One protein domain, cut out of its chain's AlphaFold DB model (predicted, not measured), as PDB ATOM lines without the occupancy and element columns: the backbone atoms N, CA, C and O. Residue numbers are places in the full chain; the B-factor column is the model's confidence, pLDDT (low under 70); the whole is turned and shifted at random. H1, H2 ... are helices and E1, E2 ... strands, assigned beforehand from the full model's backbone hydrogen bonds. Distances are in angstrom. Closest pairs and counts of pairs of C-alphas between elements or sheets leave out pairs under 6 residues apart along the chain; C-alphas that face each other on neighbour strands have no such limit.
ATOM      1  N   LYS A   4     -50.661   4.061  26.317       75.56
ATOM      2  CA  LYS A   4     -51.836   4.761  25.798       75.56
ATOM      3  C   LYS A   4     -51.732   6.233  26.159       75.56
ATOM      4  O   LYS A   4     -51.470   6.548  27.318       75.56
ATOM      5  N   SER A   5     -51.950   7.118  25.197       86.94
ATOM      6  CA  SER A   5     -51.988   8.560  25.455       86.94
ATOM      7  C   SER A   5     -52.888   9.273  24.460       86.94
ATOM      8  O   SER A   5     -52.840   8.973  23.268       86.94
ATOM      9  N   ALA A   6     -53.671  10.238  24.934       89.19
ATOM     10  CA  ALA A   6     -54.375  11.155  24.050       89.19
ATOM     11  C   ALA A   6     -53.396  12.171  23.433       89.19
ATOM     12  O   ALA A   6     -52.363  12.466  24.045       89.19
ATOM     13  N   SER A   7     -53.712  12.683  22.242       90.31
ATOM     14  CA  SER A   7     -53.109  13.918  21.728       90.31
ATOM     15  C   SER A   7     -53.405  15.081  22.688       90.31
ATOM     16  O   SER A   7     -54.356  14.986  23.473       90.31
ATOM     17  N   PRO A   8     -52.614  16.170  22.679       90.19
ATOM     18  CA  PRO A   8     -52.829  17.288  23.599       90.19
ATOM     19  C   PRO A   8     -54.227  17.925  23.490       90.19
ATOM     20  O   PRO A   8     -54.819  18.257  24.516       90.19
ATOM     21  N   ASP A   9     -54.789  18.022  22.283       92.44
ATOM     22  CA  ASP A   9     -56.174  18.456  22.035       92.44
ATOM     23  C   ASP A   9     -57.263  17.430  22.424       92.44
ATOM     24  O   ASP A   9     -58.451  17.754  22.444       92.44
ATOM     25  N   GLY A  10     -56.882  16.189  22.740       91.75
ATOM     26  CA  GLY A  10     -57.792  15.094  23.076       91.75
ATOM     27  C   GLY A  10     -58.542  14.480  21.888       91.75
ATOM     28  O   GLY A  10     -59.375  13.597  22.100       91.75
ATOM     29  N   GLY A  11     -58.267  14.911  20.655       90.31
ATOM     30  CA  GLY A  11     -58.954  14.435  19.453       90.31
ATOM     31  C   GLY A  11     -58.531  13.034  19.008       90.31
ATOM     32  O   GLY A  11     -59.290  12.337  18.331       90.31
ATOM     33  N   ARG A  12     -57.329  12.593  19.397       89.75
ATOM     34  CA  ARG A  12     -56.741  11.320  18.964       89.75
ATOM     35  C   ARG A  12     -56.223  10.504  20.138       89.75
ATOM     36  O   ARG A  12     -55.741  11.037  21.133       89.75
ATOM     37  N   LEU A  13     -56.276   9.185  20.000       88.19
ATOM     38  CA  LEU A  13     -55.741   8.220  20.954       88.19
ATOM     39  C   LEU A  13     -54.582   7.450  20.322       88.19
ATOM     40  O   LEU A  13     -54.782   6.729  19.352       88.19
ATOM     41  N   LEU A  14     -53.392   7.551  20.910       86.56
ATOM     42  CA  LEU A  14     -52.234   6.723  20.581       86.56
ATOM     43  C   LEU A  14     -52.258   5.441  21.417       86.56
ATOM     44  O   LEU A  14     -52.374   5.493  22.644       86.56
ATOM     45  N   SER A  15     -52.074   4.304  20.755       83.75
ATOM     46  CA  SER A  15     -51.752   3.009  21.350       83.75
ATOM     47  C   SER A  15     -50.407   2.550  20.800       83.75
ATOM     48  O   SER A  15     -50.320   2.185  19.633       83.75
ATOM     49  N   ALA A  16     -49.371   2.550  21.638       79.81
ATOM     50  CA  ALA A  16     -48.029   2.106  21.281       79.81
ATOM     51  C   ALA A  16     -47.611   0.918  22.148       79.81
ATOM     52  O   ALA A  16     -47.548   1.021  23.377       79.81
ATOM     53  N   GLY A  17     -47.336  -0.220  21.520       71.12
ATOM     54  CA  GLY A  17     -46.835  -1.399  22.215       71.12
ATOM     55  C   GLY A  17     -47.216  -2.701  21.531       71.12
ATOM     56  O   GLY A  17     -47.557  -2.729  20.353       71.12
ATOM     57  N   TRP A  18     -47.125  -3.793  22.288       64.38
ATOM     58  CA  TRP A  18     -47.296  -5.147  21.767       64.38
ATOM     59  C   TRP A  18     -48.684  -5.368  21.152       64.38
ATOM     60  O   TRP A  18     -49.688  -5.433  21.869       64.38
ATOM     61  N   LEU A  19     -48.723  -5.529  19.829       59.97
ATOM     62  CA  LEU A  19     -49.842  -6.139  19.125       59.97
ATOM     63  C   LEU A  19     -49.507  -7.631  18.962       59.97
ATOM     64  O   LEU A  19     -48.349  -8.006  18.788       59.97
ATOM     65  N   TRP A  20     -50.503  -8.511  19.075       48.94
ATOM     66  CA  TRP A  20     -50.307  -9.963  18.980       48.94
ATOM     67  C   TRP A  20     -49.478 -10.337  17.722       48.94
ATOM     68  O   TRP A  20     -49.710  -9.726  16.686       48.94
ATOM     69  N   HIS A  21     -48.568 -11.329  17.855       40.78
ATOM     70  CA  HIS A  21     -47.346 -11.714  17.081       40.78
ATOM     71  C   HIS A  21     -46.171 -10.701  17.018       40.78
ATOM     72  O   HIS A  21     -46.182  -9.814  16.184       40.78
ATOM     73  N   ARG A  22     -45.138 -10.924  17.875       56.47
ATOM     74  CA  ARG A  22     -43.748 -10.364  17.996       56.47
ATOM     75  C   ARG A  22     -43.430  -8.917  17.559       56.47
ATOM     76  O   ARG A  22     -42.264  -8.551  17.590       56.47
ATOM     77  N   LEU A  23     -44.410  -8.098  17.226       62.56
ATOM     78  CA  LEU A  23     -44.220  -6.732  16.766       62.56
ATOM     79  C   LEU A  23     -44.903  -5.765  17.727       62.56
ATOM     80  O   LEU A  23     -46.086  -5.902  18.051       62.56
ATOM     81  N   SER A  24     -44.151  -4.777  18.187       70.38
ATOM     82  CA  SER A  24     -44.708  -3.567  18.774       70.38
ATOM     83  C   SER A  24     -45.039  -2.592  17.643       70.38
ATOM     84  O   SER A  24     -44.254  -2.435  16.710       70.38
ATOM     85  N   LEU A  25     -46.218  -1.974  17.713       76.94
ATOM     86  CA  LEU A  25     -46.684  -0.975  16.748       76.94
ATOM     87  C   LEU A  25     -47.270   0.226  17.490       76.94
ATOM     88  O   LEU A  25     -47.899   0.070  18.543       76.94
ATOM     89  N   ALA A  26     -47.099   1.410  16.918       77.88
ATOM     90  CA  ALA A  26     -47.818   2.623  17.249       77.88
ATOM     91  C   ALA A  26     -49.025   2.764  16.313       77.88
ATOM     92  O   ALA A  26     -48.901   2.714  15.095       77.88
ATOM     93  N   VAL A  27     -50.217   2.936  16.884       79.19
ATOM     94  CA  VAL A  27     -51.468   3.132  16.138       79.19
ATOM     95  C   VAL A  27     -52.226   4.309  16.734       79.19
ATOM     96  O   VAL A  27     -52.277   4.449  17.957       79.19
ATOM     97  N   CYS A  28     -52.819   5.143  15.880       82.75
ATOM     98  CA  CYS A  28     -53.653   6.267  16.293       82.75
ATOM     99  C   CYS A  28     -55.110   6.060  15.902       82.75
ATOM    100  O   CYS A  28     -55.399   5.620  14.795       82.75
ATOM    101  N   TYR A  29     -56.016   6.448  16.793       83.62
ATOM    102  CA  TYR A  29     -57.457   6.364  16.590       83.62
ATOM    103  C   TYR A  29     -58.087   7.740  16.779       83.62
ATOM    104  O   TYR A  29     -57.759   8.448  17.730       83.62
ATOM    105  N   ASP A  30     -59.009   8.106  15.895       87.81
ATOM    106  CA  ASP A  30     -59.896   9.254  16.099       87.81
ATOM    107  C   ASP A  30     -60.874   8.967  17.253       87.81
ATOM    108  O   ASP A  30     -61.592   7.962  17.244       87.81
ATOM    109  N   VAL A  31     -60.879   9.836  18.267       90.12
ATOM    110  CA  VAL A  31     -61.685   9.647  19.482       90.12
ATOM    111  C   VAL A  31     -63.172   9.855  19.206       90.12
ATOM    112  O   VAL A  31     -63.999   9.113  19.734       90.12
ATOM    113  N   ALA A  32     -63.533  10.829  18.370       91.31
ATOM    114  CA  ALA A  32     -64.929  11.106  18.053       91.31
ATOM    115  C   ALA A  32     -65.552   9.942  17.265       91.31
ATOM    116  O   ALA A  32     -66.675   9.530  17.558       91.31
ATOM    117  N   GLN A  33     -64.798   9.366  16.325       88.81
ATOM    118  CA  GLN A  33     -65.197   8.164  15.596       88.81
ATOM    119  C   GLN A  33     -65.294   6.950  16.518       88.81
ATOM    120  O   GLN A  33     -66.304   6.262  16.464       88.81
ATOM    121  N   ALA A  34     -64.328   6.727  17.416       89.38
ATOM    122  CA  ALA A  34     -64.386   5.617  18.375       89.38
ATOM    123  C   ALA A  34     -65.604   5.690  19.313       89.38
ATOM    124  O   ALA A  34     -66.150   4.662  19.711       89.38
ATOM    125  N   ILE A  35     -66.031   6.901  19.682       91.56
ATOM    126  CA  ILE A  35     -67.238   7.113  20.492       91.56
ATOM    127  C   ILE A  35     -68.506   6.853  19.669       91.56
ATOM    128  O   ILE A  35     -69.461   6.277  20.191       91.56
ATOM    129  N   ALA A  36     -68.535   7.288  18.407       94.38
ATOM    130  CA  ALA A  36     -69.680   7.102  17.519       94.38
ATOM    131  C   ALA A  36     -69.843   5.642  17.053       94.38
ATOM    132  O   ALA A  36     -70.968   5.162  16.922       94.38
ATOM    133  N   ASP A  37     -68.727   4.950  16.830       91.06
ATOM    134  CA  ASP A  37     -68.639   3.560  16.397       91.06
ATOM    135  C   ASP A  37     -67.465   2.859  17.114       91.06
ATOM    136  O   ASP A  37     -66.309   2.998  16.705       91.06
ATOM    137  N   PRO A  38     -67.729   2.072  18.175       88.38
ATOM    138  CA  PRO A  38     -66.684   1.351  18.899       88.38
ATOM    139  C   PRO A  38     -65.869   0.376  18.040       88.38
ATOM    140  O   PRO A  38     -64.717   0.102  18.382       88.38
ATOM    141  N   CYS A  39     -66.417  -0.117  16.921       86.88
ATOM    142  CA  CYS A  39     -65.690  -1.001  16.006       86.88
ATOM    143  C   CYS A  39     -64.540  -0.286  15.279       86.88
ATOM    144  O   CYS A  39     -63.641  -0.942  14.754       86.88
ATOM    145  N   HIS A  40     -64.489   1.048  15.328       82.19
ATOM    146  CA  HIS A  40     -63.324   1.833  14.912       82.19
ATOM    147  C   HIS A  40     -62.041   1.458  15.671       82.19
ATOM    148  O   HIS A  40     -60.941   1.634  15.160       82.19
ATOM    149  N   LEU A  41     -62.144   0.907  16.886       81.12
ATOM    150  CA  LEU A  41     -60.977   0.419  17.632       81.12
ATOM    151  C   LEU A  41     -60.504  -0.969  17.176       81.12
ATOM    152  O   LEU A  41     -59.369  -1.350  17.466       81.12
ATOM    153  N   ASP A  42     -61.360  -1.723  16.479       78.44
ATOM    154  CA  ASP A  42     -61.037  -3.051  15.940       78.44
ATOM    155  C   ASP A  42     -60.337  -2.950  14.580       78.44
ATOM    156  O   ASP A  42     -59.576  -3.838  14.177       78.44
ATOM    157  N   GLY A  43     -60.592  -1.859  13.857       65.12
ATOM    158  CA  GLY A  43     -59.911  -1.562  12.613       65.12
ATOM    159  C   GLY A  43     -58.443  -1.239  12.864       65.12
ATOM    160  O   GLY A  43     -58.094  -0.428  13.721       65.12
ATOM    161  N   ARG A  44     -57.554  -1.804  12.040       59.88
ATOM    162  CA  ARG A  44     -56.217  -1.229  11.840       59.88
ATOM    163  C   ARG A  44     -56.392   0.063  11.039       59.88
ATOM    164  O   ARG A  44     -56.057   0.102   9.859       59.88
ATOM    165  N   HIS A  45     -56.998   1.084  11.644       54.44
ATOM    166  CA  HIS A  45     -57.179   2.381  11.012       54.44
ATOM    167  C   HIS A  45     -55.832   3.089  10.974       54.44
ATOM    168  O   HIS A  45     -55.431   3.821  11.867       54.44
ATOM    169  N   GLU A  46     -55.108   2.745   9.920       49.66
ATOM    170  CA  GLU A  46     -54.210   3.578   9.151       49.66
ATOM    171  C   GLU A  46     -53.806   4.920   9.806       49.66
ATOM    172  O   GLU A  46     -54.239   5.996   9.384       49.66
ATOM    173  N   LEU A  47     -52.781   4.887  10.663       45.34
ATOM    174  CA  LEU A  47     -51.588   5.606  10.211       45.34
ATOM    175  C   LEU A  47     -51.319   5.004   8.831       45.34
ATOM    176  O   LEU A  47     -51.120   3.790   8.790       45.34
ATOM    177  N   SER A  48     -51.491   5.737   7.718       38.12
ATOM    178  CA  SER A  48     -51.215   5.178   6.377       38.12
ATOM    179  C   SER A  48     -49.759   4.809   6.354       38.12
ATOM    180  O   SER A  48     -48.941   5.627   5.973       38.12
ATOM    181  N   ALA A  49     -49.477   3.600   6.816       38.56
ATOM    182  CA  ALA A  49     -48.168   3.182   7.206       38.56
ATOM    183  C   ALA A  49     -47.485   4.226   8.161       38.56
ATOM    184  O   ALA A  49     -47.111   5.334   7.785       38.56
ATOM    185  N   SER A  50     -47.077   3.842   9.379       41.69
ATOM    186  CA  SER A  50     -45.634   4.067   9.600       41.69
ATOM    187  C   SER A  50     -45.015   3.468   8.346       41.69
ATOM    188  O   SER A  50     -45.399   2.344   8.091       41.69
ATOM    189  N   PHE A  51     -44.333   4.203   7.453       52.16
ATOM    190  CA  PHE A  51     -44.257   3.818   6.026       52.16
ATOM    191  C   PHE A  51     -43.868   2.350   5.739       52.16
ATOM    192  O   PHE A  51     -44.147   1.905   4.640       52.16
ATOM    193  N   ASN A  52     -43.417   1.573   6.739       53.16
ATOM    194  CA  ASN A  52     -43.753   0.147   6.847       53.16
ATOM    195  C   ASN A  52     -44.188  -0.348   8.257       53.16
ATOM    196  O   ASN A  52     -43.316  -0.644   9.085       53.16
ATOM    197  N   PRO A  53     -45.490  -0.545   8.552       52.75
ATOM    198  CA  PRO A  53     -45.898  -1.133   9.819       52.75
ATOM    199  C   PRO A  53     -45.468  -2.602   9.826       52.75
ATOM    200  O   PRO A  53     -45.909  -3.395   8.993       52.75
ATOM    201  N   GLY A  54     -44.593  -2.957  10.765       56.09
ATOM    202  CA  GLY A  54     -44.020  -4.298  10.877       56.09
ATOM    203  C   GLY A  54     -42.691  -4.509  10.152       56.09
ATOM    204  O   GLY A  54     -42.159  -5.611  10.233       56.09
ATOM    205  N   LEU A  55     -42.117  -3.485   9.506       69.06
ATOM    206  CA  LEU A  55     -40.731  -3.567   9.020       69.06
ATOM    207  C   LEU A  55     -39.748  -3.569  10.182       69.06
ATOM    208  O   LEU A  55     -38.795  -4.335  10.167       69.06
ATOM    209  N   VAL A  56     -39.999  -2.734  11.187       79.06
ATOM    210  CA  VAL A  56     -39.211  -2.648  12.417       79.06
ATOM    211  C   VAL A  56     -40.130  -2.755  13.626       79.06
ATOM    212  O   VAL A  56     -41.318  -2.442  13.550       79.06
ATOM    213  N   ASP A  57     -39.583  -3.201  14.752       84.06
ATOM    214  CA  ASP A  57     -40.305  -3.263  16.021       84.06
ATOM    215  C   ASP A  57     -40.333  -1.869  16.678       84.06
ATOM    216  O   ASP A  57     -39.315  -1.359  17.156       84.06
ATOM    217  N   GLU A  58     -41.506  -1.227  16.663       86.50
ATOM    218  CA  GLU A  58     -41.728   0.134  17.164       86.50
ATOM    219  C   GLU A  58     -41.836   0.120  18.697       86.50
ATOM    220  O   GLU A  58     -42.899  -0.078  19.293       86.50
ATOM    221  N   SER A  59     -40.697   0.302  19.357       86.94
ATOM    222  CA  SER A  59     -40.521   0.066  20.788       86.94
ATOM    223  C   SER A  59     -41.197   1.086  21.703       86.94
ATOM    224  O   SER A  59     -41.536   0.761  22.848       86.94
ATOM    225  N   SER A  60     -41.370   2.322  21.231       90.38
ATOM    226  CA  SER A  60     -41.960   3.419  21.997       90.38
ATOM    227  C   SER A  60     -42.446   4.536  21.079       90.38
ATOM    228  O   SER A  60     -41.826   4.822  20.062       90.38
ATOM    229  N   ALA A  61     -43.505   5.241  21.482       91.81
ATOM    230  CA  ALA A  61     -43.971   6.443  20.795       91.81
ATOM    231  C   ALA A  61     -44.538   7.486  21.771       91.81
ATOM    232  O   ALA A  61     -44.938   7.152  22.896       91.81
ATOM    233  N   CYS A  62     -44.563   8.751  21.350       93.00
ATOM    234  CA  CYS A  62     -45.180   9.851  22.093       93.00
ATOM    235  C   CYS A  62     -45.622  11.008  21.187       93.00
ATOM    236  O   CYS A  62     -45.043  11.221  20.124       93.00
ATOM    237  N   TRP A  63     -46.632  11.757  21.637       93.50
ATOM    238  CA  TRP A  63     -47.073  13.007  21.011       93.50
ATOM    239  C   TRP A  63     -46.085  14.139  21.275       93.50
ATOM    240  O   TRP A  63     -45.667  14.330  22.415       93.50
ATOM    241  N   LEU A  64     -45.749  14.882  20.223       93.56
ATOM    242  CA  LEU A  64     -44.969  16.124  20.284       93.56
ATOM    243  C   LEU A  64     -45.888  17.352  20.278       93.56
ATOM    244  O   LEU A  64     -45.595  18.371  20.900       93.56
ATOM    245  N   ASP A  65     -47.006  17.241  19.565       93.00
ATOM    246  CA  ASP A  65     -48.134  18.169  19.549       93.00
ATOM    247  C   ASP A  65     -49.388  17.432  19.038       93.00
ATOM    248  O   ASP A  65     -49.443  16.204  19.106       93.00
ATOM    249  N   ASP A  66     -50.401  18.167  18.578       91.50
ATOM    250  CA  ASP A  66     -51.694  17.626  18.135       91.50
ATOM    251  C   ASP A  66     -51.593  16.761  16.868       91.50
ATOM    252  O   ASP A  66     -52.388  15.837  16.669       91.50
ATOM    253  N   ASP A  67     -50.581  17.006  16.030       90.75
ATOM    254  CA  ASP A  67     -50.440  16.352  14.729       90.75
ATOM    255  C   ASP A  67     -49.134  15.578  14.564       90.75
ATOM    256  O   ASP A  67     -49.032  14.769  13.642       90.75
ATOM    257  N   ARG A  68     -48.153  15.755  15.455       93.00
ATOM    258  CA  ARG A  68     -46.844  15.110  15.336       93.00
ATOM    259  C   ARG A  68     -46.578  14.061  16.408       93.00
ATOM    260  O   ARG A  68     -46.764  14.288  17.605       93.00
ATOM    261  N   LEU A  69     -46.029  12.933  15.966       92.88
ATOM    262  CA  LEU A  69     -45.548  11.840  16.812       92.88
ATOM    263  C   LEU A  69     -44.045  11.651  16.660       92.88
ATOM    264  O   LEU A  69     -43.533  11.689  15.545       92.88
ATOM    265  N   ALA A  70     -43.367  11.334  17.758       94.12
ATOM    266  CA  ALA A  70     -42.069  10.672  17.720       94.12
ATOM    267  C   ALA A  70     -42.251   9.165  17.941       94.12
ATOM    268  O   ALA A  70     -42.982   8.761  18.850       94.12
ATOM    269  N   VAL A  71     -41.564   8.346  17.142       92.62
ATOM    270  CA  VAL A  71     -41.574   6.878  17.225       92.62
ATOM    271  C   VAL A  71     -40.137   6.364  17.241       92.62
ATOM    272  O   VAL A  71     -39.328   6.735  16.392       92.62
ATOM    273  N   ALA A  72     -39.819   5.518  18.215       92.75
ATOM    274  CA  ALA A  72     -38.537   4.844  18.354       92.75
ATOM    275  C   ALA A  72     -38.656   3.373  17.944       92.75
ATOM    276  O   ALA A  72     -39.678   2.735  18.200       92.75
ATOM    277  N   ALA A  73     -37.591   2.832  17.358       91.38
ATOM    278  CA  ALA A  73     -37.464   1.408  17.063       91.38
ATOM    279  C   ALA A  73     -36.570   0.695  18.087       91.38
ATOM    280  O   ALA A  73     -35.691   1.305  18.708       91.38
ATOM    281  N   SER A  74     -36.796  -0.603  18.274       90.06
ATOM    282  CA  SER A  74     -35.873  -1.479  18.999       90.06
ATOM    283  C   SER A  74     -34.632  -1.799  18.154       90.06
ATOM    284  O   SER A  74     -34.460  -1.295  17.039       90.06
ATOM    285  N   ALA A  75     -33.725  -2.605  18.706       90.06
ATOM    286  CA  ALA A  75     -32.552  -3.094  17.986       90.06
ATOM    287  C   ALA A  75     -32.834  -4.333  17.112       90.06
ATOM    288  O   ALA A  75     -31.912  -4.827  16.461       90.06
ATOM    289  N   GLU A  76     -34.067  -4.852  17.115       86.19
ATOM    290  CA  GLU A  76     -34.447  -6.007  16.299       86.19
ATOM    291  C   GLU A  76     -34.272  -5.697  14.799       86.19
ATOM    292  O   GLU A  76     -34.545  -4.572  14.365       86.19
ATOM    293  N   PRO A  77     -33.788  -6.664  13.998       81.81
ATOM    294  CA  PRO A  77     -33.538  -6.453  12.578       81.81
ATOM    295  C   PRO A  77     -34.831  -6.182  11.799       81.81
ATOM    296  O   PRO A  77     -35.924  -6.563  12.226       81.81
ATOM    297  N   GLU A  78     -34.683  -5.548  10.631       78.12
ATOM    298  CA  GLU A  78     -35.797  -5.355   9.697       78.12
ATOM    299  C   GLU A  78     -36.388  -6.715   9.286       78.12
ATOM    300  O   GLU A  78     -35.666  -7.705   9.152       78.12
ATOM    301  N   GLN A  79     -37.705  -6.778   9.095       70.88
ATOM    302  CA  GLN A  79     -38.346  -7.978   8.569       70.88
ATOM    303  C   GLN A  79     -38.108  -8.092   7.061       70.88
ATOM    304  O   GLN A  79     -38.574  -7.256   6.292       70.88
ATOM    305  N   ASP A  80     -37.462  -9.184   6.643       62.88
ATOM    306  CA  ASP A  80     -37.094  -9.488   5.247       62.88
ATOM    307  C   ASP A  80     -38.282  -9.567   4.259       62.88
ATOM    308  O   ASP A  80     -38.086  -9.749   3.060       62.88
ATOM    309  N   SER A  81     -39.526  -9.500   4.737       61.38
ATOM    310  CA  SER A  81     -40.744  -9.700   3.942       61.38
ATOM    311  C   SER A  81     -41.360  -8.417   3.375       61.38
ATOM    312  O   SER A  81     -42.356  -8.512   2.654       61.38
ATOM    313  N   ILE A  82     -40.819  -7.236   3.696       63.53
ATOM    314  CA  ILE A  82     -41.365  -5.944   3.265       63.53
ATOM    315  C   ILE A  82     -40.333  -5.205   2.400       63.53
ATOM    316  O   ILE A  82     -39.375  -4.633   2.909       63.53
ATOM    317  N   GLU A  83     -40.546  -5.208   1.080       61.41
ATOM    318  CA  GLU A  83     -39.741  -4.453   0.107       61.41
ATOM    319  C   GLU A  83     -40.233  -2.999   0.024       61.41
ATOM    320  O   GLU A  83     -41.051  -2.648  -0.830       61.41
ATOM    321  N   ASP A  84     -39.761  -2.140   0.926       67.31
ATOM    322  CA  ASP A  84     -39.986  -0.696   0.821       67.31
ATOM    323  C   ASP A  84     -38.749   0.113   1.221       67.31
ATOM    324  O   ASP A  84     -38.395   0.223   2.397       67.31
ATOM    325  N   ASP A  85     -38.161   0.748   0.212       71.94
ATOM    326  CA  ASP A  85     -36.925   1.527   0.299       71.94
ATOM    327  C   ASP A  85     -37.172   3.049   0.325       71.94
ATOM    328  O   ASP A  85     -36.261   3.842   0.075       71.94
ATOM    329  N   ARG A  86     -38.414   3.502   0.553       77.56
ATOM    330  CA  ARG A  86     -38.748   4.938   0.547       77.56
ATOM    331  C   ARG A  86     -38.236   5.630   1.812       77.56
ATOM    332  O   ARG A  86     -38.577   5.239   2.922       77.56
ATOM    333  N   GLU A  87     -37.492   6.717   1.629       83.75
ATOM    334  CA  GLU A  87     -36.973   7.565   2.708       83.75
ATOM    335  C   GLU A  87     -37.736   8.905   2.813       83.75
ATOM    336  O   GLU A  87     -38.229   9.406   1.796       83.75
ATOM    337  N   PRO A  88     -37.795   9.538   4.002       88.12
ATOM    338  CA  PRO A  88     -37.265   9.041   5.274       88.12
ATOM    339  C   PRO A  88     -38.138   7.920   5.864       88.12
ATOM    340  O   PRO A  88     -39.362   8.047   5.899       88.12
ATOM    341  N   ARG A  89     -37.529   6.856   6.402       85.44
ATOM    342  CA  ARG A  89     -38.241   5.791   7.140       85.44
ATOM    343  C   ARG A  89     -37.551   5.414   8.450       85.44
ATOM    344  O   ARG A  89     -36.380   5.701   8.680       85.44
ATOM    345  N   LEU A  90     -38.311   4.784   9.344       87.75
ATOM    346  CA  LEU A  90     -37.785   4.276  10.607       87.75
ATOM    347  C   LEU A  90     -36.991   2.985  10.357       87.75
ATOM    348  O   LEU A  90     -37.501   2.049   9.747       87.75
ATOM    349  N   HIS A  91     -35.766   2.941  10.873       88.62
ATOM    350  CA  HIS A  91     -34.867   1.785  10.818       88.62
ATOM    351  C   HIS A  91     -34.666   1.172  12.210       88.62
ATOM    352  O   HIS A  91     -34.976   1.834  13.205       88.62
ATOM    353  N   PRO A  92     -34.077  -0.034  12.322       90.50
ATOM    354  CA  PRO A  92     -33.596  -0.556  13.594       90.50
ATOM    355  C   PRO A  92     -32.651   0.432  14.275       90.50
ATOM    356  O   PRO A  92     -31.833   1.089  13.619       90.50
ATOM    357  N   CYS A  93     -32.773   0.541  15.598       93.81
ATOM    358  CA  CYS A  93     -32.135   1.591  16.394       93.81
ATOM    359  C   CYS A  93     -32.470   3.008  15.891       93.81
ATOM    360  O   CYS A  93     -31.640   3.908  15.968       93.81
ATOM    361  N   GLY A  94     -33.654   3.210  15.322       94.19
ATOM    362  CA  GLY A  94     -34.070   4.478  14.741       94.19
ATOM    363  C   GLY A  94     -34.957   5.319  15.655       94.19
ATOM    364  O   GLY A  94     -35.581   4.820  16.594       94.19
ATOM    365  N   LEU A  95     -35.043   6.604  15.322       94.94
ATOM    366  CA  LEU A  95     -36.023   7.558  15.835       94.94
ATOM    367  C   LEU A  95     -36.611   8.322  14.649       94.94
ATOM    368  O   LEU A  95     -35.858   8.832  13.826       94.94
ATOM    369  N   ALA A  96     -37.931   8.425  14.556       93.56
ATOM    370  CA  ALA A  96     -38.598   9.138  13.471       93.56
ATOM    371  C   ALA A  96     -39.697  10.065  13.987       93.56
ATOM    372  O   ALA A  96     -40.296   9.815  15.035       93.56
ATOM    373  N   VAL A  97     -39.951  11.135  13.234       94.06
ATOM    374  CA  VAL A  97     -41.042  12.083  13.471       94.06
ATOM    375  C   VAL A  97     -42.055  11.957  12.345       94.06
ATOM    376  O   VAL A  97     -41.697  12.084  11.174       94.06
ATOM    377  N   TYR A  98     -43.318  11.760  12.703       90.62
ATOM    378  CA  TYR A  98     -44.424  11.599  11.767       90.62
ATOM    379  C   TYR A  98     -45.420  12.739  11.897       90.62
ATOM    380  O   TYR A  98     -45.718  13.161  13.012       90.62
ATOM    381  N   ASP A  99     -45.959  13.182  10.766       89.75
ATOM    382  CA  ASP A  99     -47.210  13.930  10.711       89.75
ATOM    383  C   ASP A  99     -48.365  12.938  10.557       89.75
ATOM    384  O   ASP A  99     -48.395  12.122   9.629       89.75
ATOM    385  N   VAL A 100     -49.304  12.981  11.494       85.12
ATOM    386  CA  VAL A 100     -50.427  12.047  11.569       85.12
ATOM    387  C   VAL A 100     -51.528  12.414  10.575       85.12
ATOM    388  O   VAL A 100     -52.173  11.516  10.033       85.12
ATOM    389  N   ALA A 101     -51.735  13.704  10.300       83.00
ATOM    390  CA  ALA A 101     -52.792  14.173   9.409       83.00
ATOM    391  C   ALA A 101     -52.461  13.883   7.939       83.00
ATOM    392  O   ALA A 101     -53.274  13.293   7.224       83.00
ATOM    393  N   SER A 102     -51.255  14.248   7.491       82.62
ATOM    394  CA  SER A 102     -50.754  13.930   6.151       82.62
ATOM    395  C   SER A 102     -50.214  12.511   6.031       82.62
ATOM    396  O   SER A 102     -49.973  12.058   4.914       82.62
ATOM    397  N   ARG A 103     -50.060  11.802   7.156       79.75
ATOM    398  CA  ARG A 103     -49.585  10.414   7.220       79.75
ATOM    399  C   ARG A 103     -48.202  10.260   6.572       79.75
ATOM    400  O   ARG A 103     -47.979   9.395   5.728       79.75
ATOM    401  N   THR A 104     -47.275  11.140   6.941       82.81
ATOM    402  CA  THR A 104     -45.929  11.205   6.358       82.81
ATOM    403  C   THR A 104     -44.855  11.112   7.431       82.81
ATOM    404  O   THR A 104     -44.952  11.729   8.491       82.81
ATOM    405  N   CYS A 105     -43.789  10.361   7.146       87.69
ATOM    406  CA  CYS A 105     -42.548  10.489   7.900       87.69
ATOM    407  C   CYS A 105     -41.900  11.819   7.508       87.69
ATOM    408  O   CYS A 105     -41.553  12.030   6.346       87.69
ATOM    409  N   LEU A 106     -41.770  12.734   8.462       91.31
ATOM    410  CA  LEU A 106     -41.142  14.031   8.232       91.31
ATOM    411  C   LEU A 106     -39.618  13.910   8.241       91.31
ATOM    412  O   LEU A 106     -38.930  14.656   7.546       91.31
ATOM    413  N   ARG A 107     -39.092  13.014   9.082       92.31
ATOM    414  CA  ARG A 107     -37.657  12.812   9.301       92.31
ATOM    415  C   ARG A 107     -37.410  11.555  10.116       92.31
ATOM    416  O   ARG A 107     -38.214  11.207  10.978       92.31
ATOM    417  N   ALA A 108     -36.276  10.921   9.858       93.38
ATOM    418  CA  ALA A 108     -35.820   9.747  10.575       93.38
ATOM    419  C   ALA A 108     -34.311   9.811  10.803       93.38
ATOM    420  O   ALA A 108     -33.560  10.354   9.992       93.38
ATOM    421  N   PHE A 109     -33.885   9.245  11.924       94.56
ATOM    422  CA  PHE A 109     -32.516   9.259  12.406       94.56
ATOM    423  C   PHE A 109     -32.118   7.839  12.767       94.56
ATOM    424  O   PHE A 109     -32.823   7.164  13.518       94.56
ATOM    425  N   LYS A 110     -30.973   7.390  12.256       93.94
ATOM    426  CA  LYS A 110     -30.351   6.150  12.709       93.94
ATOM    427  C   LYS A 110     -29.464   6.454  13.906       93.94
ATOM    428  O   LYS A 110     -28.543   7.261  13.803       93.94
ATOM    429  N   MET A 111     -29.722   5.782  15.017       94.25
ATOM    430  CA  MET A 111     -28.979   5.962  16.257       94.25
ATOM    431  C   MET A 111     -27.936   4.851  16.417       94.25
ATOM    432  O   MET A 111     -28.042   3.768  15.838       94.25
ATOM    433  N   HIS A 112     -26.913   5.106  17.232       92.94
ATOM    434  CA  HIS A 112     -25.894   4.102  17.566       92.94
ATOM    435  C   HIS A 112     -26.426   2.972  18.462       92.94
ATOM    436  O   HIS A 112     -25.861   1.882  18.488       92.94
ATOM    437  N   GLU A 113     -27.501   3.236  19.198       94.38
ATOM    438  CA  GLU A 113     -28.198   2.302  20.079       94.38
ATOM    439  C   GLU A 113     -29.697   2.628  20.070       94.38
ATOM    440  O   GLU A 113     -30.052   3.765  19.741       94.38
ATOM    441  N   PRO A 114     -30.595   1.683  20.408       94.94
ATOM    442  CA  PRO A 114     -32.022   1.971  20.393       94.94
ATOM    443  C   PRO A 114     -32.360   3.104  21.377       94.94
ATOM    444  O   PRO A 114     -31.792   3.152  22.472       94.94
ATOM    445  N   PRO A 115     -33.307   4.002  21.048       95.56
ATOM    446  CA  PRO A 115     -33.718   5.057  21.976       95.56
ATOM    447  C   PRO A 115     -34.389   4.531  23.256       95.56
ATOM    448  O   PRO A 115     -34.430   5.234  24.267       95.56
ATOM    449  N   GLY A 116     -34.915   3.303  23.233       93.88
ATOM    450  CA  GLY A 116     -35.678   2.731  24.338       93.88
ATOM    451  C   GLY A 116     -37.019   3.434  24.529       93.88
ATOM    452  O   GLY A 116     -37.678   3.822  23.567       93.88
ATOM    453  N   THR A 117     -37.432   3.613  25.785       93.56
ATOM    454  CA  THR A 117     -38.624   4.423  26.082       93.56
ATOM    455  C   THR A 117     -38.326   5.898  25.812       93.56
ATOM    456  O   THR A 117     -37.307   6.405  26.279       93.56
ATOM    457  N   ILE A 118     -39.222   6.579  25.090       95.50
ATOM    458  CA  ILE A 118     -39.124   8.016  24.800       95.50
ATOM    459  C   ILE A 118     -40.253   8.816  25.460       95.50
ATOM    460  O   ILE A 118     -41.413   8.388  25.505       95.50
ATOM    461  N   LEU A 119     -39.914   9.999  25.969       95.25
ATOM    462  CA  LEU A 119     -40.842  10.959  26.566       95.25
ATOM    463  C   LEU A 119     -40.713  12.309  25.847       95.25
ATOM    464  O   LEU A 119     -39.587  12.722  25.572       95.25
ATOM    465  N   PRO A 120     -41.822  13.000  25.539       94.44
ATOM    466  CA  PRO A 120     -41.756  14.275  24.836       94.44
ATOM    467  C   PRO A 120     -41.273  15.377  25.781       94.44
ATOM    468  O   PRO A 120     -41.737  15.449  26.915       94.44
ATOM    469  N   LEU A 121     -40.369  16.241  25.320       93.62
ATOM    470  CA  LEU A 121     -39.949  17.450  26.031       93.62
ATOM    471  C   LEU A 121     -40.147  18.649  25.107       93.62
ATOM    472  O   LEU A 121     -39.309  18.966  24.265       93.62
ATOM    473  N   GLY A 122     -41.305  19.293  25.240       89.88
ATOM    474  CA  GLY A 122     -41.753  20.280  24.266       89.88
ATOM    475  C   GLY A 122     -41.992  19.653  22.888       89.88
ATOM    476  O   GLY A 122     -42.385  18.493  22.771       89.88
ATOM    477  N   ARG A 123     -41.777  20.452  21.840       91.88
ATOM    478  CA  ARG A 123     -42.111  20.098  20.452       91.88
ATOM    479  C   ARG A 123     -40.958  19.496  19.661       91.88
ATOM    480  O   ARG A 123     -41.197  18.791  18.683       91.88
ATOM    481  N   ASP A 124     -39.735  19.805  20.073       94.31
ATOM    482  CA  ASP A 124     -38.536  19.576  19.266       94.31
ATOM    483  C   ASP A 124     -37.511  18.686  19.974       94.31
ATOM    484  O   ASP A 124     -36.451  18.415  19.418       94.31
ATOM    485  N   HIS A 125     -37.833  18.175  21.167       95.81
ATOM    486  CA  HIS A 125     -36.961  17.279  21.913       95.81
ATOM    487  C   HIS A 125     -37.703  16.062  22.463       95.81
ATOM    488  O   HIS A 125     -38.896  16.103  22.776       95.81
ATOM    489  N   VAL A 126     -36.957  14.974  22.643       96.88
ATOM    490  CA  VAL A 126     -37.385  13.825  23.447       96.88
ATOM    491  C   VAL A 126     -36.329  13.447  24.472       96.88
ATOM    492  O   VAL A 126     -35.127  13.557  24.228       96.88
ATOM    493  N   LEU A 127     -36.790  12.934  25.609       97.56
ATOM    494  CA  LEU A 127     -35.966  12.201  26.556       97.56
ATOM    495  C   LEU A 127     -35.982  10.712  26.189       97.56
ATOM    496  O   LEU A 127     -37.024  10.066  26.276       97.56
ATOM    497  N   SER A 128     -34.833  10.173  25.788       97.44
ATOM    498  CA  SER A 128     -34.583   8.744  25.560       97.44
ATOM    499  C   SER A 128     -34.066   8.084  26.834       97.44
ATOM    500  O   SER A 128     -33.212   8.646  27.516       97.44
ATOM    501  N   LEU A 129     -34.571   6.888  27.151       96.94
ATOM    502  CA  LEU A 129     -34.314   6.189  28.416       96.94
ATOM    503  C   LEU A 129     -33.603   4.837  28.240       96.94
ATOM    504  O   LEU A 129     -33.688   3.977  29.118       96.94
ATOM    505  N   TYR A 130     -32.899   4.612  27.130       96.44
ATOM    506  CA  TYR A 130     -32.050   3.426  26.993       96.44
ATOM    507  C   TYR A 130     -30.679   3.645  27.643       96.44
ATOM    508  O   TYR A 130     -29.933   4.536  27.235       96.44
ATOM    509  N   ARG A 131     -30.338   2.777  28.603       96.50
ATOM    510  CA  ARG A 131     -29.179   2.782  29.521       96.50
ATOM    511  C   ARG A 131     -29.158   3.935  30.510       96.50
ATOM    512  O   ARG A 131     -29.018   3.688  31.701       96.50
ATOM    513  N   HIS A 132     -29.257   5.154  30.010       97.25
ATOM    514  CA  HIS A 132     -29.315   6.372  30.801       97.25
ATOM    515  C   HIS A 132     -30.171   7.421  30.080       97.25
ATOM    516  O   HIS A 132     -30.309   7.350  28.851       97.25
ATOM    517  N   PRO A 133     -30.727   8.410  30.804       97.75
ATOM    518  CA  PRO A 133     -31.459   9.505  30.192       97.75
ATOM    519  C   PRO A 133     -30.582  10.281  29.200       97.75
ATOM    520  O   PRO A 133     -29.452  10.669  29.513       97.75
ATOM    521  N   LYS A 134     -31.115  10.525  28.003       97.94
ATOM    522  CA  LYS A 134     -30.497  11.315  26.931       97.94
ATOM    523  C   LYS A 134     -31.517  12.280  26.358       97.94
ATOM    524  O   LYS A 134     -32.610  11.861  25.985       97.94
ATOM    525  N   LEU A 135     -31.153  13.551  26.259       97.44
ATOM    526  CA  LEU A 135     -31.943  14.553  25.561       97.44
ATOM    527  C   LEU A 135     -31.550  14.539  24.084       97.44
ATOM    528  O   LEU A 135     -30.381  14.747  23.758       97.44
ATOM    529  N   ILE A 136     -32.513  14.271  23.208       97.62
ATOM    530  CA  ILE A 136     -32.314  14.216  21.759       97.62
ATOM    531  C   ILE A 136     -33.078  15.365  21.117       97.62
ATOM    532  O   ILE A 136     -34.279  15.509  21.348       97.62
ATOM    533  N   GLU A 137     -32.390  16.143  20.290       96.75
ATOM    534  CA  GLU A 137     -32.997  17.156  19.435       96.75
ATOM    535  C   GLU A 137     -33.571  16.495  18.175       96.75
ATOM    536  O   GLU A 137     -32.868  15.819  17.425       96.75
ATOM    537  N   LEU A 138     -34.859  16.699  17.912       96.31
ATOM    538  CA  LEU A 138     -35.586  16.072  16.807       96.31
ATOM    539  C   LEU A 138     -35.386  16.771  15.461       96.31
ATOM    540  O   LEU A 138     -35.847  16.257  14.445       96.31
ATOM    541  N   SER A 139     -34.748  17.941  15.426       95.00
ATOM    542  CA  SER A 139     -34.407  18.620  14.174       95.00
ATOM    543  C   SER A 139     -33.211  17.932  13.489       95.00
ATOM    544  O   SER A 139     -33.215  17.789  12.264       95.00
ATOM    545  N   THR A 140     -32.252  17.441  14.287       95.00
ATOM    546  CA  THR A 140     -30.980  16.851  13.839       95.00
ATOM    547  C   THR A 140     -30.804  15.373  14.196       95.00
ATOM    548  O   THR A 140     -29.984  14.695  13.580       95.00
ATOM    549  N   GLY A 141     -31.542  14.861  15.185       95.56
ATOM    550  CA  GLY A 141     -31.328  13.532  15.767       95.56
ATOM    551  C   GLY A 141     -30.149  13.471  16.742       95.56
ATOM    552  O   GLY A 141     -29.740  12.382  17.146       95.56
ATOM    553  N   THR A 142     -29.576  14.616  17.118       96.75
ATOM    554  CA  THR A 142     -28.371  14.676  17.953       96.75
ATOM    555  C   THR A 142     -28.717  14.529  19.430       96.75
ATOM    556  O   THR A 142     -29.665  15.139  19.923       96.75
ATOM    557  N   VAL A 143     -27.911  13.761  20.167       97.19
ATOM    558  CA  VAL A 143     -27.940  13.765  21.636       97.19
ATOM    559  C   VAL A 143     -27.276  15.054  22.119       97.19
ATOM    560  O   VAL A 143     -26.055  15.180  22.060       97.19
ATOM    561  N   VAL A 144     -28.076  16.011  22.584       96.44
ATOM    562  CA  VAL A 144     -27.593  17.321  23.053       96.44
ATOM    563  C   VAL A 144     -27.152  17.292  24.515       96.44
ATOM    564  O   VAL A 144     -26.345  18.118  24.933       96.44
ATOM    565  N   HIS A 145     -27.639  16.321  25.295       96.69
ATOM    566  CA  HIS A 145     -27.196  16.092  26.670       96.69
ATOM    567  C   HIS A 145     -27.441  14.642  27.105       96.69
ATOM    568  O   HIS A 145     -28.396  14.009  26.653       96.69
ATOM    569  N   ALA A 146     -26.609  14.119  28.005       97.50
ATOM    570  CA  ALA A 146     -26.751  12.776  28.567       97.50
ATOM    571  C   ALA A 146     -26.416  12.769  30.065       97.50
ATOM    572  O   ALA A 146     -25.420  13.359  30.481       97.50
ATOM    573  N   TRP A 147     -27.220  12.062  30.858       97.62
ATOM    574  CA  TRP A 147     -27.021  11.866  32.301       97.62
ATOM    575  C   TRP A 147     -26.482  10.460  32.568       97.62
ATOM    576  O   TRP A 147     -27.191   9.593  33.077       97.62
ATOM    577  N   ALA A 148     -25.239  10.203  32.154       96.38
ATOM    578  CA  ALA A 148     -24.626   8.870  32.183       96.38
ATOM    579  C   ALA A 148     -24.516   8.251  33.592       96.38
ATOM    580  O   ALA A 148     -24.361   7.038  33.725       96.38
ATOM    581  N   GLU A 149     -24.600   9.070  34.638       95.06
ATOM    582  CA  GLU A 149     -24.621   8.675  36.045       95.06
ATOM    583  C   GLU A 149     -25.967   8.094  36.514       95.06
ATOM    584  O   GLU A 149     -26.032   7.481  37.582       95.06
ATOM    585  N   LEU A 150     -27.039   8.277  35.737       96.44
ATOM    586  CA  LEU A 150     -28.379   7.788  36.051       96.44
ATOM    587  C   LEU A 150     -28.689   6.554  35.204       96.44
ATOM    588  O   LEU A 150     -28.879   6.653  33.995       96.44
ATOM    589  N   SER A 151     -28.779   5.383  35.833       95.56
ATOM    590  CA  SER A 151     -29.193   4.163  35.132       95.56
ATOM    591  C   SER A 151     -30.698   4.181  34.878       95.56
ATOM    592  O   SER A 151     -31.473   4.293  35.821       95.56
ATOM    593  N   SER A 152     -31.122   4.033  33.623       95.75
ATOM    594  CA  SER A 152     -32.535   3.931  33.219       95.75
ATOM    595  C   SER A 152     -32.916   2.545  32.681       95.75
ATOM    596  O   SER A 152     -34.017   2.350  32.164       95.75
ATOM    597  N   GLY A 153     -32.023   1.561  32.826       94.62
ATOM    598  CA  GLY A 153     -32.222   0.193  32.347       94.62
ATOM    599  C   GLY A 153     -32.040   0.045  30.835       94.62
ATOM    600  O   GLY A 153     -31.661   0.969  30.128       94.62
ATOM    601  N   ARG A 154     -32.278  -1.157  30.310       94.75
ATOM    602  CA  ARG A 154     -32.037  -1.518  28.898       94.75
ATOM    603  C   ARG A 154     -33.304  -1.974  28.187       94.75
ATOM    604  O   ARG A 154     -33.239  -2.772  27.261       94.75
ATOM    605  N   GLN A 155     -34.459  -1.498  28.639       90.94
ATOM    606  CA  GLN A 155     -35.710  -1.804  27.967       90.94
ATOM    607  C   GLN A 155     -35.793  -1.059  26.633       90.94
ATOM    608  O   GLN A 155     -35.836   0.170  26.590       90.94
ATOM    609  N   ASP A 156     -35.912  -1.823  25.560       88.25
ATOM    610  CA  ASP A 156     -36.096  -1.364  24.186       88.25
ATOM    611  C   ASP A 156     -37.320  -1.995  23.519       88.25
ATOM    612  O   ASP A 156     -37.413  -2.006  22.302       88.25
ATOM    613  N   GLY A 157     -38.282  -2.488  24.301       83.19
ATOM    614  CA  GLY A 157     -39.503  -3.077  23.763       83.19
ATOM    615  C   GLY A 157     -40.584  -3.327  24.810       83.19
ATOM    616  O   GLY A 157     -40.489  -2.938  25.982       83.19
ATOM    617  N   SER A 158     -41.666  -3.975  24.377       75.81
ATOM    618  CA  SER A 158     -42.809  -4.320  25.235       75.81
ATOM    619  C   SER A 158     -42.611  -5.566  26.093       75.81
ATOM    620  O   SER A 158     -43.271  -5.707  27.121       75.81
ATOM    621  N   ILE A 159     -41.682  -6.435  25.708       77.44
ATOM    622  CA  ILE A 159     -41.435  -7.725  26.347       77.44
ATOM    623  C   ILE A 159     -40.172  -7.609  27.205       77.44
ATOM    624  O   ILE A 159     -39.070  -7.545  26.679       77.44
ATOM    625  N   ILE A 160     -40.329  -7.596  28.532       81.25
ATOM    626  CA  ILE A 160     -39.215  -7.359  29.474       81.25
ATOM    627  C   ILE A 160     -38.728  -8.611  30.213       81.25
ATOM    628  O   ILE A 160     -37.836  -8.518  31.047       81.25
ATOM    629  N   TRP A 161     -39.289  -9.787  29.911       77.38
ATOM    630  CA  TRP A 161     -39.016 -11.034  30.645       77.38
ATOM    631  C   TRP A 161     -37.542 -11.470  30.636       77.38
ATOM    632  O   TRP A 161     -37.135 -12.231  31.508       77.38
ATOM    633  N   GLY A 162     -36.749 -11.012  29.662       80.62
ATOM    634  CA  GLY A 162     -35.317 -11.312  29.567       80.62
ATOM    635  C   GLY A 162     -34.405 -10.350  30.339       80.62
ATOM    636  O   GLY A 162     -33.200 -10.586  30.404       80.62
ATOM    637  N   LEU A 163     -34.943  -9.263  30.904       87.25
ATOM    638  CA  LEU A 163     -34.149  -8.278  31.637       87.25
ATOM    639  C   LEU A 163     -33.914  -8.744  33.078       87.25
ATOM    640  O   LEU A 163     -34.808  -9.271  33.736       87.25
ATOM    641  N   SER A 164     -32.700  -8.530  33.579       88.44
ATOM    642  CA  SER A 164     -32.325  -8.842  34.961       88.44
ATOM    643  C   SER A 164     -31.351  -7.803  35.518       88.44
ATOM    644  O   SER A 164     -30.649  -7.133  34.757       88.44
ATOM    645  N   GLY A 165     -31.335  -7.658  36.847       88.94
ATOM    646  CA  GLY A 165     -30.484  -6.691  37.549       88.94
ATOM    647  C   GLY A 165     -30.653  -5.270  37.008       88.94
ATOM    648  O   GLY A 165     -31.773  -4.832  36.748       88.94
ATOM    649  N   ASP A 166     -29.531  -4.596  36.757       86.06
ATOM    650  CA  ASP A 166     -29.473  -3.203  36.290       86.06
ATOM    651  C   ASP A 166     -30.035  -2.991  34.871       86.06
ATOM    652  O   ASP A 166     -30.153  -1.861  34.403       86.06
ATOM    653  N   ALA A 167     -30.374  -4.068  34.151       90.25
ATOM    654  CA  ALA A 167     -31.051  -3.963  32.863       90.25
ATOM    655  C   ALA A 167     -32.553  -3.668  33.012       90.25
ATOM    656  O   ALA A 167     -33.168  -3.199  32.053       90.25
ATOM    657  N   ILE A 168     -33.147  -3.931  34.180       91.31
ATOM    658  CA  ILE A 168     -34.548  -3.604  34.464       91.31
ATOM    659  C   ILE A 168     -34.650  -2.089  34.686       91.31
ATOM    660  O   ILE A 168     -33.901  -1.554  35.503       91.31
ATOM    661  N   PRO A 169     -35.556  -1.378  33.988       92.00
ATOM    662  CA  PRO A 169     -35.755   0.042  34.240       92.00
ATOM    663  C   PRO A 169     -36.162   0.294  35.698       92.00
ATOM    664  O   PRO A 169     -37.042  -0.409  36.208       92.00
ATOM    665  N   PRO A 170     -35.563   1.286  36.378       93.88
ATOM    666  CA  PRO A 170     -35.968   1.644  37.729       93.88
ATOM    667  C   PRO A 170     -37.352   2.302  37.733       93.88
ATOM    668  O   PRO A 170     -37.955   2.578  36.692       93.88
ATOM    669  N   VAL A 171     -37.853   2.606  38.931       94.06
ATOM    670  CA  VAL A 171     -39.054   3.434  39.076       94.06
ATOM    671  C   VAL A 171     -38.769   4.822  38.503       94.06
ATOM    672  O   VAL A 171     -37.803   5.482  38.887       94.06
ATOM    673  N   MET A 172     -39.624   5.253  37.580       95.69
ATOM    674  CA  MET A 172     -39.524   6.534  36.887       95.69
ATOM    675  C   MET A 172     -40.897   7.201  36.829       95.69
ATOM    676  O   MET A 172     -41.919   6.521  36.720       95.69
ATOM    677  N   ALA A 173     -40.919   8.528  36.870       95.56
ATOM    678  CA  ALA A 173     -42.124   9.331  36.714       95.56
ATOM    679  C   ALA A 173     -41.844  10.534  35.811       95.56
ATOM    680  O   ALA A 173     -40.759  11.110  35.848       95.56
ATOM    681  N   PHE A 174     -42.832  10.919  35.011       94.75
ATOM    682  CA  PHE A 174     -42.730  12.050  34.098       94.75
ATOM    683  C   PHE A 174     -43.906  13.001  34.308       94.75
ATOM    684  O   PHE A 174     -45.060  12.575  34.258       94.75
ATOM    685  N   ASP A 175     -43.592  14.271  34.550       93.06
ATOM    686  CA  ASP A 175     -44.528  15.385  34.678       93.06
ATOM    687  C   ASP A 175     -44.348  16.309  33.461       93.06
ATOM    688  O   ASP A 175     -43.472  17.179  33.480       93.06
ATOM    689  N   PRO A 176     -45.146  16.131  32.390       85.06
ATOM    690  CA  PRO A 176     -45.054  16.971  31.198       85.06
ATOM    691  C   PRO A 176     -45.543  18.404  31.429       85.06
ATOM    692  O   PRO A 176     -45.209  19.277  30.644       85.06
ATOM    693  N   SER A 177     -46.370  18.661  32.450       86.69
ATOM    694  CA  SER A 177     -46.880  20.014  32.726       86.69
ATOM    695  C   SER A 177     -45.874  20.854  33.504       86.69
ATOM    696  O   SER A 177     -45.850  22.074  33.371       86.69
ATOM    697  N   GLY A 178     -45.074  20.200  34.342       88.50
ATOM    698  CA  GLY A 178     -44.004  20.828  35.100       88.50
ATOM    699  C   GLY A 178     -42.623  20.683  34.476       88.50
ATOM    700  O   GLY A 178     -41.671  21.014  35.170       88.50
ATOM    701  N   ASP A 179     -42.504  20.159  33.250       90.81
ATOM    702  CA  ASP A 179     -41.235  19.919  32.552       90.81
ATOM    703  C   ASP A 179     -40.215  19.171  33.417       90.81
ATOM    704  O   ASP A 179     -39.065  19.591  33.580       90.81
ATOM    705  N   ARG A 180     -40.651  18.065  34.033       95.31
ATOM    706  CA  ARG A 180     -39.848  17.327  35.015       95.31
ATOM    707  C   ARG A 180     -39.892  15.826  34.823       95.31
ATOM    708  O   ARG A 180     -40.917  15.234  34.492       95.31
ATOM    709  N   PHE A 181     -38.765  15.191  35.110       97.44
ATOM    710  CA  PHE A 181     -38.609  13.744  35.100       97.44
ATOM    711  C   PHE A 181     -37.931  13.288  36.390       97.44
ATOM    712  O   PHE A 181     -36.906  13.837  36.776       97.44
ATOM    713  N   ALA A 182     -38.486  12.279  37.050       97.88
ATOM    714  CA  ALA A 182     -37.927  11.699  38.262       97.88
ATOM    715  C   ALA A 182     -37.510  10.247  38.019       97.88
ATOM    716  O   ALA A 182     -38.244   9.483  37.389       97.88
ATOM    717  N   ILE A 183     -36.359   9.857  38.563       97.88
ATOM    718  CA  ILE A 183     -35.809   8.506  38.455       97.88
ATOM    719  C   ILE A 183     -35.233   8.049  39.791       97.88
ATOM    720  O   ILE A 183     -34.509   8.789  40.458       97.88
ATOM    721  N   ALA A 184     -35.571   6.824  40.188       96.62
ATOM    722  CA  ALA A 184     -34.975   6.177  41.347       96.62
ATOM    723  C   ALA A 184     -33.571   5.659  41.001       96.62
ATOM    724  O   ALA A 184     -33.382   4.989  39.986       96.62
ATOM    725  N   ASN A 185     -32.602   5.938  41.867       88.94
ATOM    726  CA  ASN A 185     -31.227   5.469  41.763       88.94
ATOM    727  C   ASN A 185     -30.750   4.997  43.146       88.94
ATOM    728  O   ASN A 185     -30.383   5.806  44.006       88.94
ATOM    729  N   GLY A 186     -30.828   3.686  43.388       87.44
ATOM    730  CA  GLY A 186     -30.637   3.111  44.721       87.44
ATOM    731  C   GLY A 186     -31.641   3.686  45.724       87.44
ATOM    732  O   GLY A 186     -32.845   3.664  45.480       87.44
ATOM    733  N   ASP A 187     -31.133   4.251  46.820       91.56
ATOM    734  CA  ASP A 187     -31.943   4.855  47.890       91.56
ATOM    735  C   ASP A 187     -32.296   6.334  47.631       91.56
ATOM    736  O   ASP A 187     -32.833   7.020  48.504       91.56
ATOM    737  N   THR A 188     -31.972   6.857  46.445       95.50
ATOM    738  CA  THR A 188     -32.183   8.265  46.086       95.50
ATOM    739  C   THR A 188     -33.165   8.412  44.931       95.50
ATOM    740  O   THR A 188     -33.280   7.534  44.079       95.50
ATOM    741  N   ILE A 189     -33.880   9.538  44.894       97.31
ATOM    742  CA  ILE A 189     -34.689   9.946  43.744       97.31
ATOM    743  C   ILE A 189     -34.056  11.211  43.176       97.31
ATOM    744  O   ILE A 189     -33.983  12.229  43.865       97.31
ATOM    745  N   THR A 190     -33.622  11.145  41.922       98.00
ATOM    746  CA  THR A 190     -33.115  12.305  41.187       98.00
ATOM    747  C   THR A 190     -34.244  12.898  40.362       98.00
ATOM    748  O   THR A 190     -34.925  12.173  39.636       98.00
ATOM    749  N   VAL A 191     -34.433  14.214  40.457       97.56
ATOM    750  CA  VAL A 191     -35.393  14.966  39.643       97.56
ATOM    751  C   VAL A 191     -34.620  15.829  38.653       97.56
ATOM    752  O   VAL A 191     -33.781  16.634  39.048       97.56
ATOM    753  N   LEU A 192     -34.898  15.635  37.369       96.50
ATOM    754  CA  LEU A 192     -34.432  16.463  36.267       96.50
ATOM    755  C   LEU A 192     -35.515  17.495  35.955       96.50
ATOM    756  O   LEU A 192     -36.665  17.121  35.718       96.50
ATOM    757  N   GLU A 193     -35.145  18.772  35.950       95.19
ATOM    758  CA  GLU A 193     -36.020  19.878  35.555       95.19
ATOM    759  C   GLU A 193     -35.519  20.470  34.236       95.19
ATOM    760  O   GLU A 193     -34.319  20.706  34.068       95.19
ATOM    761  N   PHE A 194     -36.430  20.703  33.294       92.69
ATOM    762  CA  PHE A 194     -36.103  21.186  31.957       92.69
ATOM    763  C   PHE A 194     -36.598  22.620  31.774       92.69
ATOM    764  O   PHE A 194     -37.732  22.957  32.097       92.69
ATOM    765  N   ASN A 195     -35.751  23.482  31.210       88.44
ATOM    766  CA  ASN A 195     -36.144  24.829  30.807       88.44
ATOM    767  C   ASN A 195     -36.493  24.815  29.313       88.44
ATOM    768  O   ASN A 195     -35.626  25.053  28.472       88.44
ATOM    769  N   LEU A 196     -37.752  24.504  28.979       79.88
ATOM    770  CA  LEU A 196     -38.199  24.422  27.582       79.88
ATOM    771  C   LEU A 196     -37.963  25.712  26.775       79.88
ATOM    772  O   LEU A 196     -37.513  25.603  25.635       79.88
ATOM    773  N   PRO A 197     -38.199  26.930  27.313       77.69
ATOM    774  CA  PRO A 197     -37.846  28.157  26.602       77.69
ATOM    775  C   PRO A 197     -36.373  28.230  26.191       77.69
ATOM    776  O   PRO A 197     -36.077  28.687  25.092       77.69
ATOM    777  N   ALA A 198     -35.458  27.772  27.051       74.00
ATOM    778  CA  ALA A 198     -34.036  27.724  26.725       74.00
ATOM    779  C   ALA A 198     -33.723  26.646  25.675       74.00
ATOM    780  O   ALA A 198     -32.918  26.899  24.786       74.00
ATOM    781  N   LEU A 199     -34.382  25.484  25.741       73.62
ATOM    782  CA  LEU A 199     -34.198  24.395  24.773       73.62
ATOM    783  C   LEU A 199     -34.686  24.754  23.365       73.62
ATOM    784  O   LEU A 199     -34.063  24.358  22.391       73.62
ATOM    785  N   ASN A 200     -35.765  25.528  23.244       69.56
ATOM    786  CA  ASN A 200     -36.300  25.950  21.943       69.56
ATOM    787  C   ASN A 200     -35.510  27.107  21.296       69.56
ATOM    788  O   ASN A 200     -35.843  27.527  20.189       69.56
ATOM    789  N   ALA A 201     -34.532  27.682  22.004       64.94
ATOM    790  CA  ALA A 201     -33.705  28.791  21.527       64.94
ATOM    791  C   ALA A 201     -32.300  28.359  21.065       64.94
ATOM    792  O   ALA A 201     -31.523  29.223  20.646       64.94
TER     793      ALA A 201
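Overview. This is residues 4 to 201 of the 202 residues of an uncharacterized protein of Bradyrhizobium stylosanthis (UniProt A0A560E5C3). What shape is this? Four small antiparallel sheets follow one another like blades of an open, incomplete propeller, with E1, E4, E8 and E12 along the inner side. The first three, E1 E2 E3, E4 E5 E6 E7 and E8 E9 E10 E11, are stacked partly face to face, and E12 E13 E14 fans out beyond E8. What is it made of? The 198 printed residues include fourteen named strands, with H1 and H2 after E3 and H3 after E14; each sheet is a meander, each strand the antiparallel neighbour of the one before. It is mostly strand, though 90 residues, under half, are in named elements, and compact, with a radius of gyration of the C-alphas of 16.6 A and spans of 47 by 37 by 31 A.

Arrangement. What comes first? E1, residues 4 to 6, E2, 12 to 19, and E3, 23 to 30, form two hairpins, with N 5 and O 14 at 3.1 A and N 15 and O 27 at 2.8 A, within hydrogen-bond range. H1, residues 31 to 36, and H2, 38 to 41, only graze this sheet and only just touch, only at the corner, with 3 pairs of C-alphas within 8 A, the closest Ala 34 and His 40, 5.2 A. Every O i to N i+4 pair of H1 is within range; H2 and H3, residues 196 to 199, are too short for one. What completes the stack of sheets, face to face in turn? The twisted sheet of E4, residues 58 to 63, E5, 68 to 73, E6, 94 to 99, and E7, 104 to 110, has N 62 and O 70 at 3.0 A, N 71 and O 96 at 2.9 A and N 97 and O 107 at 2.8 A; the closest C-alphas of E3 and E4 are Ser 24 and Glu 58, 5.0 A. E8, residues 118 to 121, E9, 125 to 128, E10, 134 to 137, and E11, 143 to 146, have N 119 and O 127 at 2.9 A, N 126 and O 136 at 3.0 A and N 135 and O 145 at 2.8 A. The closest C-alphas of E4 and E8 are Ser 60 and Ile 118, 6.1 A, and H3 only grazes the sheet of E8. And the fourth sheet? E12, residues 172 to 175, E13, 180 to 185, and E14, 188 to 193, have N 173 and O 182, and N 183 and O 190, each at 2.9 A. The closest C-alphas of E8 and E12 are Leu 119 and Phe 174, 7.8 A.

Along the chain. Where are the anchors? E1 begins at C-alpha 4, (-51.836, 4.761, 25.798), and H3 ends at C-alpha 199, (-34.198, 24.395, 24.773). Which strands are longest? E2 and E3 have 8 residues each, 18.8 A and 22.4 A from first to last C-alpha, and E2 bends by 56 degrees at residue 16.

Size, cuts and confidence. How large is it, and is it cut? The C-alphas farthest apart, Glu 83 and Asp 187, are 49.3 A apart, and the printed part has no cut. Which links are long? H2 to E4, E5 to E6 and E11 to E12, with 16, 20 and 25 residues. Where is confidence low? Residues 18 to 23, 43 to 55, 80 to 84 and 200 to 201 of the model are under pLDDT 70.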